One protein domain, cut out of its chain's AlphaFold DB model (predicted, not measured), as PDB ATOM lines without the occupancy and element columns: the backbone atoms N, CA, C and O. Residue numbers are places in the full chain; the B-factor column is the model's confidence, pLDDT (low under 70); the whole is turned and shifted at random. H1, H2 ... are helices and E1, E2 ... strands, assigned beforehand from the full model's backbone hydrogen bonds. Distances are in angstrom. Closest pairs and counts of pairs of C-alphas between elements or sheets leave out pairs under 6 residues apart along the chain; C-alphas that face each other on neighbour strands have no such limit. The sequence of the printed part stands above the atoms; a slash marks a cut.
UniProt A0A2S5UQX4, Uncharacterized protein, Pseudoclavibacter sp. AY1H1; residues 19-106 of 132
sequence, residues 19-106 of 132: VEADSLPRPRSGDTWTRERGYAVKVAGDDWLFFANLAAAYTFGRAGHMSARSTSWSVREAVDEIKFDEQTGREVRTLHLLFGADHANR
ATOM      1  N   VAL A  19      15.095  30.136   0.526       93.56
ATOM      2  CA  VAL A  19      13.854  30.742   0.040       93.56
ATOM      3  C   VAL A  19      13.854  30.731  -1.479       93.56
ATOM      4  O   VAL A  19      14.694  31.366  -2.102       93.56
ATOM      5  N   GLU A  20      12.890  30.048  -2.088       93.19
ATOM      6  CA  GLU A  20      12.628  30.174  -3.526       93.19
ATOM      7  C   GLU A  20      11.607  31.290  -3.779       93.19
ATOM      8  O   GLU A  20      10.569  31.349  -3.114       93.19
ATOM      9  N   ALA A  21      11.892  32.175  -4.737       91.06
ATOM     10  CA  ALA A  21      11.024  33.300  -5.077       91.06
ATOM     11  C   ALA A  21      11.084  33.664  -6.570       91.06
ATOM     12  O   ALA A  21      12.085  33.437  -7.245       91.06
ATOM     13  N   ASP A  22      10.028  34.312  -7.071       93.88
ATOM     14  CA  ASP A  22       9.946  34.794  -8.463       93.88
ATOM     15  C   ASP A  22      10.880  35.981  -8.750       93.88
ATOM     16  O   ASP A  22      11.118  36.350  -9.898       93.88
ATOM     17  N   SER A  23      11.402  36.614  -7.700       93.75
ATOM     18  CA  SER A  23      12.373  37.694  -7.812       93.75
ATOM     19  C   SER A  23      13.353  37.640  -6.654       93.75
ATOM     20  O   SER A  23      12.994  37.305  -5.526       93.75
ATOM     21  N   LEU A  24      14.593  38.006  -6.940       95.06
ATOM     22  CA  LEU A  24      15.660  38.022  -5.955       95.06
ATOM     23  C   LEU A  24      15.772  39.406  -5.287       95.06
ATOM     24  O   LEU A  24      15.589  40.432  -5.957       95.06
ATOM     25  N   PRO A  25      16.146  39.472  -3.997       94.56
ATOM     26  CA  PRO A  25      16.340  40.733  -3.292       94.56
ATOM     27  C   PRO A  25      17.483  41.558  -3.898       94.56
ATOM     28  O   PRO A  25      18.411  41.041  -4.524       94.56
ATOM     29  N   ARG A  26      17.415  42.884  -3.752       93.88
ATOM     30  CA  ARG A  26      18.452  43.780  -4.287       93.88
ATOM     31  C   ARG A  26      19.781  43.599  -3.532       93.88
ATOM     32  O   ARG A  26      19.729  43.386  -2.317       93.88
ATOM     33  N   PRO A  27      20.933  43.733  -4.220       92.50
ATOM     34  CA  PRO A  27      22.239  43.757  -3.569       92.50
ATOM     35  C   PRO A  27      22.310  44.808  -2.463       92.50
ATOM     36  O   PRO A  27      21.704  45.880  -2.570       92.50
ATOM     37  N   ARG A  28      23.067  44.503  -1.411       93.19
ATOM     38  CA  ARG A  28      23.316  45.403  -0.284       93.19
ATOM     39  C   ARG A  28      24.674  45.075   0.324       93.19
ATOM     40  O   ARG A  28      25.024  43.910   0.440       93.19
ATOM     41  N   SER A  29      25.403  46.096   0.747       92.25
ATOM     42  CA  SER A  29      26.624  45.940   1.533       92.25
ATOM     43  C   SER A  29      26.566  46.918   2.702       92.25
ATOM     44  O   SER A  29      26.201  48.082   2.514       92.25
ATOM     45  N   GLY A  30      26.828  46.421   3.904       90.06
ATOM     46  CA  GLY A  30      26.835  47.187   5.143       90.06
ATOM     47  C   GLY A  30      27.319  46.327   6.307       90.06
ATOM     48  O   GLY A  30      27.377  45.106   6.192       90.06
ATOM     49  N   ASP A  31      27.639  46.968   7.430       85.00
ATOM     50  CA  ASP A  31      28.396  46.335   8.522       85.00
ATOM     51  C   ASP A  31      27.672  45.157   9.190       85.00
ATOM     52  O   ASP A  31      28.297  44.179   9.580       85.00
ATOM     53  N   THR A  32      26.344  45.227   9.305       89.62
ATOM     54  CA  THR A  32      25.515  44.182   9.933       89.62
ATOM     55  C   THR A  32      24.682  43.395   8.927       89.62
ATOM     56  O   THR A  32      23.908  42.515   9.312       89.62
ATOM     57  N   TRP A  33      24.778  43.730   7.637       92.12
ATOM     58  CA  TRP A  33      23.913  43.152   6.619       92.12
ATOM     59  C   TRP A  33      24.512  43.229   5.219       92.12
ATOM     60  O   TRP A  33      24.611  44.310   4.627       92.12
ATOM     61  N   THR A  34      24.769  42.055   4.650       95.56
ATOM     62  CA  THR A  34      25.245  41.887   3.277       95.56
ATOM     63  C   THR A  34      24.269  41.039   2.469       95.56
ATOM     64  O   THR A  34      23.674  40.089   2.971       95.56
ATOM     65  N   ARG A  35      24.084  41.420   1.204       96.38
ATOM     66  CA  ARG A  35      23.361  40.678   0.171       96.38
ATOM     67  C   ARG A  35      24.187  40.676  -1.100       96.38
ATOM     68  O   ARG A  35      24.293  41.714  -1.763       96.38
ATOM     69  N   GLU A  36      24.707  39.515  -1.454       96.25
ATOM     70  CA  GLU A  36      25.541  39.317  -2.630       96.25
ATOM     71  C   GLU A  36      24.784  38.544  -3.709       96.25
ATOM     72  O   GLU A  36      24.120  37.550  -3.435       96.25
ATOM     73  N   ARG A  37      24.866  39.013  -4.958       96.69
ATOM     74  CA  ARG A  37      24.293  38.315  -6.115       96.69
ATOM     75  C   ARG A  37      25.266  37.272  -6.628       96.69
ATOM     76  O   ARG A  37      26.451  37.550  -6.758       96.69
ATOM     77  N   GLY A  38      24.737  36.123  -7.017       96.19
ATOM     78  CA  GLY A  38      25.534  35.066  -7.608       96.19
ATOM     79  C   GLY A  38      24.665  33.911  -8.061       96.19
ATOM     80  O   GLY A  38      23.566  34.103  -8.583       96.19
ATOM     81  N   TYR A  39      25.183  32.709  -7.861       96.31
ATOM     82  CA  TYR A  39      24.601  31.467  -8.331       96.31
ATOM     83  C   TYR A  39      24.719  30.405  -7.250       96.31
ATOM     84  O   TYR A  39      25.749  30.299  -6.592       96.31
ATOM     85  N   ALA A  40      23.678  29.603  -7.085       95.62
ATOM     86  CA  ALA A  40      23.666  28.484  -6.164       95.62
ATOM     87  C   ALA A  40      23.670  27.163  -6.931       95.62
ATOM     88  O   ALA A  40      22.972  27.020  -7.937       95.62
ATOM     89  N   VAL A  41      24.435  26.192  -6.441       94.38
ATOM     90  CA  VAL A  41      24.579  24.866  -7.043       94.38
ATOM     91  C   VAL A  41      24.023  23.805  -6.108       94.38
ATOM     92  O   VAL A  41      24.419  23.746  -4.946       94.38
ATOM     93  N   LYS A  42      23.173  22.927  -6.640       91.69
ATOM     94  CA  LYS A  42      22.699  21.708  -5.975       91.69
ATOM     95  C   LYS A  42      23.245  20.500  -6.724       91.69
ATOM     96  O   LYS A  42      22.946  20.339  -7.905       91.69
ATOM     97  N   VAL A  43      24.043  19.656  -6.065       83.50
ATOM     98  CA  VAL A  43      24.638  18.448  -6.682       83.50
ATOM     99  C   VAL A  43      24.000  17.164  -6.154       83.50
ATOM    100  O   VAL A  43      23.744  16.248  -6.932       83.50
ATOM    101  N   ALA A  44      23.734  17.085  -4.849       77.56
ATOM    102  CA  ALA A  44      23.105  15.941  -4.192       77.56
ATOM    103  C   ALA A  44      22.444  16.380  -2.875       77.56
ATOM    104  O   ALA A  44      22.869  17.362  -2.275       77.56
ATOM    105  N   GLY A  45      21.427  15.644  -2.419       75.69
ATOM    106  CA  GLY A  45      20.713  15.971  -1.177       75.69
ATOM    107  C   GLY A  45      19.892  17.252  -1.300       75.69
ATOM    108  O   GLY A  45      19.380  17.534  -2.380       75.69
ATOM    109  N   ASP A  46      19.764  18.008  -0.210       73.56
ATOM    110  CA  ASP A  46      19.067  19.304  -0.165       73.56
ATOM    111  C   ASP A  46      20.007  20.501   0.022       73.56
ATOM    112  O   ASP A  46      19.549  21.635   0.162       73.56
ATOM    113  N   ASP A  47      21.312  20.255  -0.075       84.06
ATOM    114  CA  ASP A  47      22.343  21.258   0.144       84.06
ATOM    115  C   ASP A  47      22.586  22.108  -1.106       84.06
ATOM    116  O   ASP A  47      22.625  21.614  -2.240       84.06
ATOM    117  N   TRP A  48      22.788  23.403  -0.872       91.06
ATOM    118  CA  TRP A  48      23.093  24.391  -1.896       91.06
ATOM    119  C   TRP A  48      24.411  25.080  -1.583       91.06
ATOM    120  O   TRP A  48      24.654  25.461  -0.447       91.06
ATOM    121  N   LEU A  49      25.242  25.289  -2.600       93.00
ATOM    122  CA  LEU A  49      26.516  26.000  -2.481       93.00
ATOM    123  C   LEU A  49      26.477  27.282  -3.303       93.00
ATOM    124  O   LEU A  49      26.152  27.227  -4.489       93.00
ATOM    125  N   PHE A  50      26.819  28.420  -2.699       94.94
ATOM    126  CA  PHE A  50      26.839  29.714  -3.380       94.94
ATOM    127  C   PHE A  50      28.189  30.016  -4.039       94.94
ATOM    128  O   PHE A  50      29.256  29.724  -3.505       94.94
ATOM    129  N   PHE A  51      28.119  30.658  -5.200       95.38
ATOM    130  CA  PHE A  51      29.245  31.130  -5.988       95.38
ATOM    131  C   PHE A  51      28.912  32.512  -6.551       95.38
ATOM    132  O   PHE A  51      27.888  32.689  -7.210       95.38
ATOM    133  N   ALA A  52      29.816  33.478  -6.408       94.50
ATOM    134  CA  ALA A  52      29.649  34.807  -7.005       94.50
ATOM    135  C   ALA A  52      29.631  34.782  -8.553       94.50
ATOM    136  O   ALA A  52      29.130  35.698  -9.201       94.50
ATOM    137  N   ASN A  53      30.178  33.727  -9.168       93.44
ATOM    138  CA  ASN A  53      30.383  33.624 -10.611       93.44
ATOM    139  C   ASN A  53      29.724  32.363 -11.198       93.44
ATOM    140  O   ASN A  53      29.954  31.251 -10.718       93.44
ATOM    141  N   LEU A  54      28.966  32.532 -12.290       92.88
ATOM    142  CA  LEU A  54      28.271  31.440 -12.984       92.88
ATOM    143  C   LEU A  54      29.228  30.362 -13.497       92.88
ATOM    144  O   LEU A  54      28.921  29.177 -13.423       92.88
ATOM    145  N   ALA A  55      30.372  30.764 -14.044       90.44
ATOM    146  CA  ALA A  55      31.329  29.856 -14.653       90.44
ATOM    147  C   ALA A  55      31.942  28.905 -13.616       90.44
ATOM    148  O   ALA A  55      32.044  27.702 -13.862       90.44
ATOM    149  N   ALA A  56      32.251  29.426 -12.424       91.50
ATOM    150  CA  ALA A  56      32.684  28.621 -11.285       91.50
ATOM    151  C   ALA A  56      31.563  27.687 -10.794       91.50
ATOM    152  O   ALA A  56      31.787  26.482 -10.672       91.50
ATOM    153  N   ALA A  57      30.352  28.223 -10.599       93.81
ATOM    154  CA  ALA A  57      29.178  27.466 -10.156       93.81
ATOM    155  C   ALA A  57      28.881  26.274 -11.080       93.81
ATOM    156  O   ALA A  57      28.761  25.125 -10.653       93.81
ATOM    157  N   TYR A  58      28.821  26.543 -12.381       92.56
ATOM    158  CA  TYR A  58      28.554  25.541 -13.400       92.56
ATOM    159  C   TYR A  58      29.669  24.497 -13.478       92.56
ATOM    160  O   TYR A  58      29.385  23.303 -13.534       92.56
ATOM    161  N   THR A  59      30.938  24.922 -13.444       91.12
ATOM    162  CA  THR A  59      32.078  23.993 -13.482       91.12
ATOM    163  C   THR A  59      32.060  23.054 -12.279       91.12
ATOM    164  O   THR A  59      32.209  21.843 -12.452       91.12
ATOM    165  N   PHE A  60      31.806  23.588 -11.079       91.12
ATOM    166  CA  PHE A  60      31.668  22.796  -9.860       91.12
ATOM    167  C   PHE A  60      30.500  21.812  -9.957       91.12
ATOM    168  O   PHE A  60      30.682  20.612  -9.755       91.12
ATOM    169  N   GLY A  61      29.312  22.299 -10.322       91.06
ATOM    170  CA  GLY A  61      28.122  21.463 -10.430       91.06
ATOM    171  C   GLY A  61      28.282  20.340 -11.453       91.06
ATOM    172  O   GLY A  61      27.939  19.193 -11.169       91.06
ATOM    173  N   ARG A  62      28.899  20.632 -12.603       89.06
ATOM    174  CA  ARG A  62      29.179  19.646 -13.651       89.06
ATOM    175  C   ARG A  62      30.180  18.593 -13.183       89.06
ATOM    176  O   ARG A  62      29.956  17.403 -13.402       89.06
ATOM    177  N   ALA A  63      31.262  19.010 -12.526       88.06
ATOM    178  CA  ALA A  63      32.240  18.087 -11.956       88.06
ATOM    179  C   ALA A  63      31.602  17.186 -10.887       88.06
ATOM    180  O   ALA A  63      31.805  15.972 -10.908       88.06
ATOM    181  N   GLY A  64      30.780  17.764 -10.008       86.88
ATOM    182  CA  GLY A  64      30.023  17.042  -8.988       86.88
ATOM    183  C   GLY A  64      29.018  16.050  -9.577       86.88
ATOM    184  O   GLY A  64      28.947  14.904  -9.140       86.88
ATOM    185  N   HIS A  65      28.283  16.442 -10.619       86.62
ATOM    186  CA  HIS A  65      27.364  15.551 -11.325       86.62
ATOM    187  C   HIS A  65      28.100  14.345 -11.933       86.62
ATOM    188  O   HIS A  65      27.651  13.206 -11.771       86.62
ATOM    189  N   MET A  66      29.252  14.582 -12.571       84.75
ATOM    190  CA  MET A  66      30.089  13.526 -13.146       84.75
ATOM    191  C   MET A  66      30.683  12.590 -12.083       84.75
ATOM    192  O   MET A  66      30.777  11.388 -12.323       84.75
ATOM    193  N   SER A  67      31.088  13.115 -10.922       80.75
ATOM    194  CA  SER A  67      31.757  12.334  -9.872       80.75
ATOM    195  C   SER A  67      30.782  11.550  -8.990       80.75
ATOM    196  O   SER A  67      31.018  10.376  -8.705       80.75
ATOM    197  N   ALA A  68      29.664  12.161  -8.592       69.50
ATOM    198  CA  ALA A  68      28.724  11.588  -7.632       69.50
ATOM    199  C   ALA A  68      27.729  10.594  -8.254       69.50
ATOM    200  O   ALA A  68      26.875  10.066  -7.544       69.50
ATOM    201  N   ARG A  69      27.784  10.364  -9.578       65.81
ATOM    202  CA  ARG A  69      26.708   9.702 -10.350       65.81
ATOM    203  C   ARG A  69      25.327  10.274 -10.013       65.81
ATOM    204  O   ARG A  69      24.332   9.549 -10.022       65.81
ATOM    205  N   SER A  70      25.277  11.560  -9.666       68.56
ATOM    206  CA  SER A  70      24.027  12.189  -9.271       68.56
ATOM    207  C   SER A  70      23.058  12.131 -10.444       68.56
ATOM    208  O   SER A  70      23.451  12.377 -11.582       68.56
ATOM    209  N   THR A  71      21.801  11.783 -10.190       71.88
ATOM    210  CA  THR A  71      20.762  11.736 -11.226       71.88
ATOM    211  C   THR A  71      20.250  13.126 -11.596       71.88
ATOM    212  O   THR A  71      19.550  13.267 -12.596       71.88
ATOM    213  N   SER A  72      20.591  14.150 -10.810       79.25
ATOM    214  CA  SER A  72      20.158  15.526 -11.030       79.25
ATOM    215  C   SER A  72      21.112  16.520 -10.380       79.25
ATOM    216  O   SER A  72      21.561  16.310  -9.258       79.25
ATOM    217  N   TRP A  73      21.340  17.643 -11.043       90.31
ATOM    218  CA  TRP A  73      22.031  18.797 -10.483       90.31
ATOM    219  C   TRP A  73      21.336  20.071 -10.970       90.31
ATOM    220  O   TRP A  73      20.592  20.027 -11.950       90.31
ATOM    221  N   SER A  74      21.534  21.180 -10.266       92.19
ATOM    222  CA  SER A  74      20.906  22.466 -10.577       92.19
ATOM    223  C   SER A  74      21.898  23.595 -10.358       92.19
ATOM    224  O   SER A  74      22.705  23.535  -9.428       92.19
ATOM    225  N   VAL A  75      21.834  24.623 -11.200       95.25
ATOM    226  CA  VAL A  75      22.587  25.869 -11.041       95.25
ATOM    227  C   VAL A  75      21.618  27.022 -11.231       95.25
ATOM    228  O   VAL A  75      21.172  27.275 -12.345       95.25
ATOM    229  N   ARG A  76      21.284  27.737 -10.162       94.88
ATOM    230  CA  ARG A  76      20.268  28.799 -10.200       94.88
ATOM    231  C   ARG A  76      20.866  30.142  -9.852       94.88
ATOM    232  O   ARG A  76      21.794  30.205  -9.055       94.88
ATOM    233  N   GLU A  77      20.312  31.213 -10.408       96.50
ATOM    234  CA  GLU A  77      20.583  32.553  -9.887       96.50
ATOM    235  C   GLU A  77      20.165  32.634  -8.417       96.50
ATOM    236  O   GLU A  77      19.113  32.119  -8.022       96.50
ATOM    237  N   ALA A  78      20.991  33.293  -7.610       96.75
ATOM    238  CA  ALA A  78      20.792  33.364  -6.175       96.75
ATOM    239  C   ALA A  78      21.244  34.696  -5.565       96.75
ATOM    240  O   ALA A  78      21.991  35.475  -6.167       96.75
ATOM    241  N   VAL A  79      20.787  34.942  -4.337       97.31
ATOM    242  CA  VAL A  79      21.371  35.927  -3.423       97.31
ATOM    243  C   VAL A  79      21.771  35.235  -2.132       97.31
ATOM    244  O   VAL A  79      20.918  34.621  -1.492       97.31
ATOM    245  N   ASP A  80      23.035  35.388  -1.745       96.12
ATOM    246  CA  ASP A  80      23.496  35.077  -0.396       96.12
ATOM    247  C   ASP A  80      23.246  36.285   0.508       96.12
ATOM    248  O   ASP A  80      23.712  37.394   0.231       96.12
ATOM    249  N   GLU A  81      22.445  36.097   1.551       96.00
ATOM    250  CA  GLU A  81      22.148  37.114   2.549       96.00
ATOM    251  C   GLU A  81      22.727  36.712   3.900       96.00
ATOM    252  O   GLU A  81      22.341  35.695   4.471       96.00
ATOM    253  N   ILE A  82      23.577  37.574   4.450       95.00
ATOM    254  CA  ILE A  82      24.122  37.442   5.800       95.00
ATOM    255  C   ILE A  82      23.652  38.647   6.600       95.00
ATOM    256  O   ILE A  82      23.950  39.791   6.244       95.00
ATOM    257  N   LYS A  83      22.900  38.402   7.672       94.81
ATOM    258  CA  LYS A  83      22.377  39.445   8.556       94.81
ATOM    259  C   LYS A  83      22.737  39.134  10.001       94.81
ATOM    260  O   LYS A  83      22.403  38.065  10.498       94.81
ATOM    261  N   PHE A  84      23.357  40.078  10.696       93.44
ATOM    262  CA  PHE A  84      23.578  39.966  12.131       93.44
ATOM    263  C   PHE A  84      22.273  40.250  12.888       93.44
ATOM    264  O   PHE A  84      21.664  41.311  12.724       93.44
ATOM    265  N   ASP A  85      21.823  39.291  13.692       90.06
ATOM    266  CA  ASP A  85      20.721  39.467  14.630       90.06
ATOM    267  C   ASP A  85      21.277  39.926  15.982       90.06
ATOM    268  O   ASP A  85      21.896  39.154  16.717       90.06
ATOM    269  N   GLU A  86      21.048  41.196  16.314       90.25
ATOM    270  CA  GLU A  86      21.488  41.803  17.573       90.25
ATOM    271  C   GLU A  86      20.803  41.196  18.806       90.25
ATOM    272  O   GLU A  86      21.377  41.229  19.893       90.25
ATOM    273  N   GLN A  87      19.600  40.624  18.668       89.81
ATOM    274  CA  GLN A  87      18.873  40.030  19.793       89.81
ATOM    275  C   GLN A  87      19.476  38.689  20.205       89.81
ATOM    276  O   GLN A  87      19.552  38.381  21.395       89.81
ATOM    277  N   THR A  88      19.908  37.892  19.227       90.12
ATOM    278  CA  THR A  88      20.521  36.580  19.473       90.12
ATOM    279  C   THR A  88      22.049  36.614  19.433       90.12
ATOM    280  O   THR A  88      22.681  35.616  19.764       90.12
ATOM    281  N   GLY A  89      22.649  37.729  19.000       89.94
ATOM    282  CA  GLY A  89      24.093  37.883  18.810       89.94
ATOM    283  C   GLY A  89      24.675  36.957  17.737       89.94
ATOM    284  O   GLY A  89      25.835  36.561  17.845       89.94
ATOM    285  N   ARG A  90      23.875  36.553  16.739       91.69
ATOM    286  CA  ARG A  90      24.237  35.523  15.748       91.69
ATOM    287  C   ARG A  90      24.048  36.044  14.325       91.69
ATOM    288  O   ARG A  90      23.103  36.775  14.051       91.69
ATOM    289  N   GLU A  91      24.913  35.621  13.408       92.56
ATOM    290  CA  GLU A  91      24.680  35.778  11.971       92.56
ATOM    291  C   GLU A  91      23.624  34.787  11.475       92.56
ATOM    292  O   GLU A  91      23.756  33.578  11.659       92.56
ATOM    293  N   VAL A  92      22.595  35.315  10.821       94.00
ATOM    294  CA  VAL A  92      21.578  34.551  10.107       94.00
ATOM    295  C   VAL A  92      21.935  34.542   8.629       94.00
ATOM    296  O   VAL A  92      22.064  35.606   8.012       94.00
ATOM    297  N   ARG A  93      22.068  33.345   8.058       94.56
ATOM    298  CA  ARG A  93      22.368  33.138   6.638       94.56
ATOM    299  C   ARG A  93      21.129  32.678   5.890       94.56
ATOM    300  O   ARG A  93      20.536  31.653   6.216       94.56
ATOM    301  N   THR A  94      20.729  33.434   4.875       95.81
ATOM    302  CA  THR A  94      19.585  33.109   4.022       95.81
ATOM    303  C   THR A  94      20.016  33.030   2.568       95.81
ATOM    304  O   THR A  94      20.489  34.015   2.006       95.81
ATOM    305  N   LEU A  95      19.778  31.887   1.936       95.69
ATOM    306  CA  LEU A  95      19.938  31.732   0.498       95.69
ATOM    307  C   LEU A  95      18.608  31.999  -0.203       95.69
ATOM    308  O   LEU A  95      17.638  31.264  -0.017       95.69
ATOM    309  N   HIS A  96      18.565  33.018  -1.053       96.06
ATOM    310  CA  HIS A  96      17.423  33.266  -1.930       96.06
ATOM    311  C   HIS A  96      17.713  32.679  -3.307       96.06
ATOM    312  O   HIS A  96      18.720  33.025  -3.914       96.06
ATOM    313  N   LEU A  97      16.827  31.831  -3.815       95.19
ATOM    314  CA  LEU A  97      16.921  31.184  -5.120       95.19
ATOM    315  C   LEU A  97      15.879  31.779  -6.065       95.19
ATOM    316  O   LEU A  97      14.703  31.903  -5.707       95.19
ATOM    317  N   LEU A  98      16.292  32.102  -7.289       95.31
ATOM    318  CA  LEU A  98      15.353  32.493  -8.331       95.31
ATOM    319  C   LEU A  98      14.587  31.262  -8.823       95.31
ATOM    320  O   LEU A  98      15.177  30.230  -9.153       95.31
ATOM    321  N   PHE A  99      13.264  31.373  -8.884       89.06
ATOM    322  CA  PHE A  99      12.412  30.312  -9.399       89.06
ATOM    323  C   PHE A  99      12.552  30.150 -10.925       89.06
ATOM    324  O   PHE A  99      12.671  31.118 -11.676       89.06
ATOM    325  N   GLY A 100      12.497  28.903 -11.399       81.06
ATOM    326  CA  GLY A 100      12.325  28.558 -12.814       81.06
ATOM    327  C   GLY A 100      13.600  28.467 -13.661       81.06
ATOM    328  O   GLY A 100      13.753  27.487 -14.389       81.06
ATOM    329  N   ALA A 101      14.511  29.440 -13.595       78.56
ATOM    330  CA  ALA A 101      15.715  29.432 -14.431       78.56
ATOM    331  C   ALA A 101      16.806  28.512 -13.854       78.56
ATOM    332  O   ALA A 101      17.353  28.778 -12.784       78.56
ATOM    333  N   ASP A 102      17.140  27.445 -14.585       88.88
ATOM    334  CA  ASP A 102      18.214  26.514 -14.236       88.88
ATOM    335  C   ASP A 102      19.278  26.469 -15.339       88.88
ATOM    336  O   ASP A 102      19.012  26.115 -16.490       88.88
ATOM    337  N   HIS A 103      20.506  26.822 -14.978       88.69
ATOM    338  CA  HIS A 103      21.670  26.815 -15.851       88.69
ATOM    339  C   HIS A 103      22.350  25.442 -15.959       88.69
ATOM    340  O   HIS A 103      23.335  25.336 -16.686       88.69
ATOM    341  N   ALA A 104      21.860  24.394 -15.290       86.00
ATOM    342  CA  ALA A 104      22.388  23.037 -15.452       86.00
ATOM    343  C   ALA A 104      22.084  22.445 -16.843       86.00
ATOM    344  O   ALA A 104      22.895  21.698 -17.389       86.00
ATOM    345  N   ASN A 105      20.947  22.812 -17.450       80.88
ATOM    346  CA  ASN A 105      20.471  22.266 -18.728       80.88
ATOM    347  C   ASN A 105      20.732  23.229 -19.895       80.88
ATOM    348  O   ASN A 105      19.812  23.745 -20.532       80.88
ATOM    349  N   ARG A 106      22.007  23.510 -20.151       79.81
ATOM    350  CA  ARG A 106      22.460  24.389 -21.236       79.81
ATOM    351  C   ARG A 106      22.747  23.595 -22.516       79.81
ATOM    352  O   ARG A 106      22.872  22.375 -22.508       79.81
TER     353      ARG A 106
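AT A GLANCE: This is residues 19 to 106 of the 132 residues of an uncharacterized protein of Pseudoclavibacter sp. AY1H1 (UniProt A0A2S5UQX4). A long, strongly twisted sheet, built on the strands E2, E4 and E5, bends sharply along its length where E2 and E4 each bend, and the single helix H1 packs on the part at one end. The hairpin of E4 and E5 runs out to the other end, while short E1 and E3 form the two edges. The printed part has 88 residues with five named strands and one named helix, in the order E1, E2, E3, H1, E4, E5. The mixed sheet has the order E1, E5, E4, E2, E3, and the class is mixed, helices and strands. The whole is only just compact, close to loose, with a radius of gyration of the C-alphas of 14.1 A, and its elongated outline spans 43 by 23 by 20 A.

IN THESE COORDINATES: E4, residues 74 to 85, is the longest strand, 30.4 A from C-alpha 74 at (20.906, 22.466, -10.577) to C-alpha 85 at (20.721, 39.467, 14.630). E2, residues 33 to 42, measures 24.9 A, and E5, residues 90 to 98, measures 25.8 A and ends with C-alpha 98 at (15.353, 32.493, -8.331). E1, residues 19 to 21, begins with C-alpha 19 at (13.854, 30.742, 0.040). E3 is residues 49 to 51. H1, residues 54 to 67, is 19.7 A long.

HOW THE PARTS SIT: E4 and E2 are antiparallel neighbours, with N 38 and O 78 2.9 A apart, within hydrogen-bond range. E2 bends by 72 degrees at residue 38 and E4 by 68 degrees at residue 77. E4 and E5 form an antiparallel hairpin, with N 94 and O 81 at 2.8 A. E1 is parallel to E5, with N 97 and O 19 at 2.8 A. E2 and E3 form the other hairpin, with N 41 and O 49 at 2.8 A. H1 is on the sheet at a height of 8.4 A, and the two make two layers, a helix on one face of a sheet. It lies over E2 and runs only just slantwise to the strands, at 31 degrees to E2 on the local plane. The closest C-alphas of H1 and E2 are those of Leu 54 and Tyr 39, 5.9 A apart; those of H1 and E4 are Tyr 58 and Val 75, 6.4 A apart. E3, H1 and E4 make a split strand-helix-strand unit, two strands that run the same way with E2 between them, and its crossover is right-handed. In H1 every O i to N i+4 pair is within hydrogen-bond range.

THE WHOLE: The two C-alphas farthest apart, those of Gln 87 and Arg 106, are 44.1 A apart. The printed part has no cut, and the link from E1 to E2, with 11 residues, is long. The mean pLDDT of the printed part is 90.0, and residues 68 to 70 are under 70.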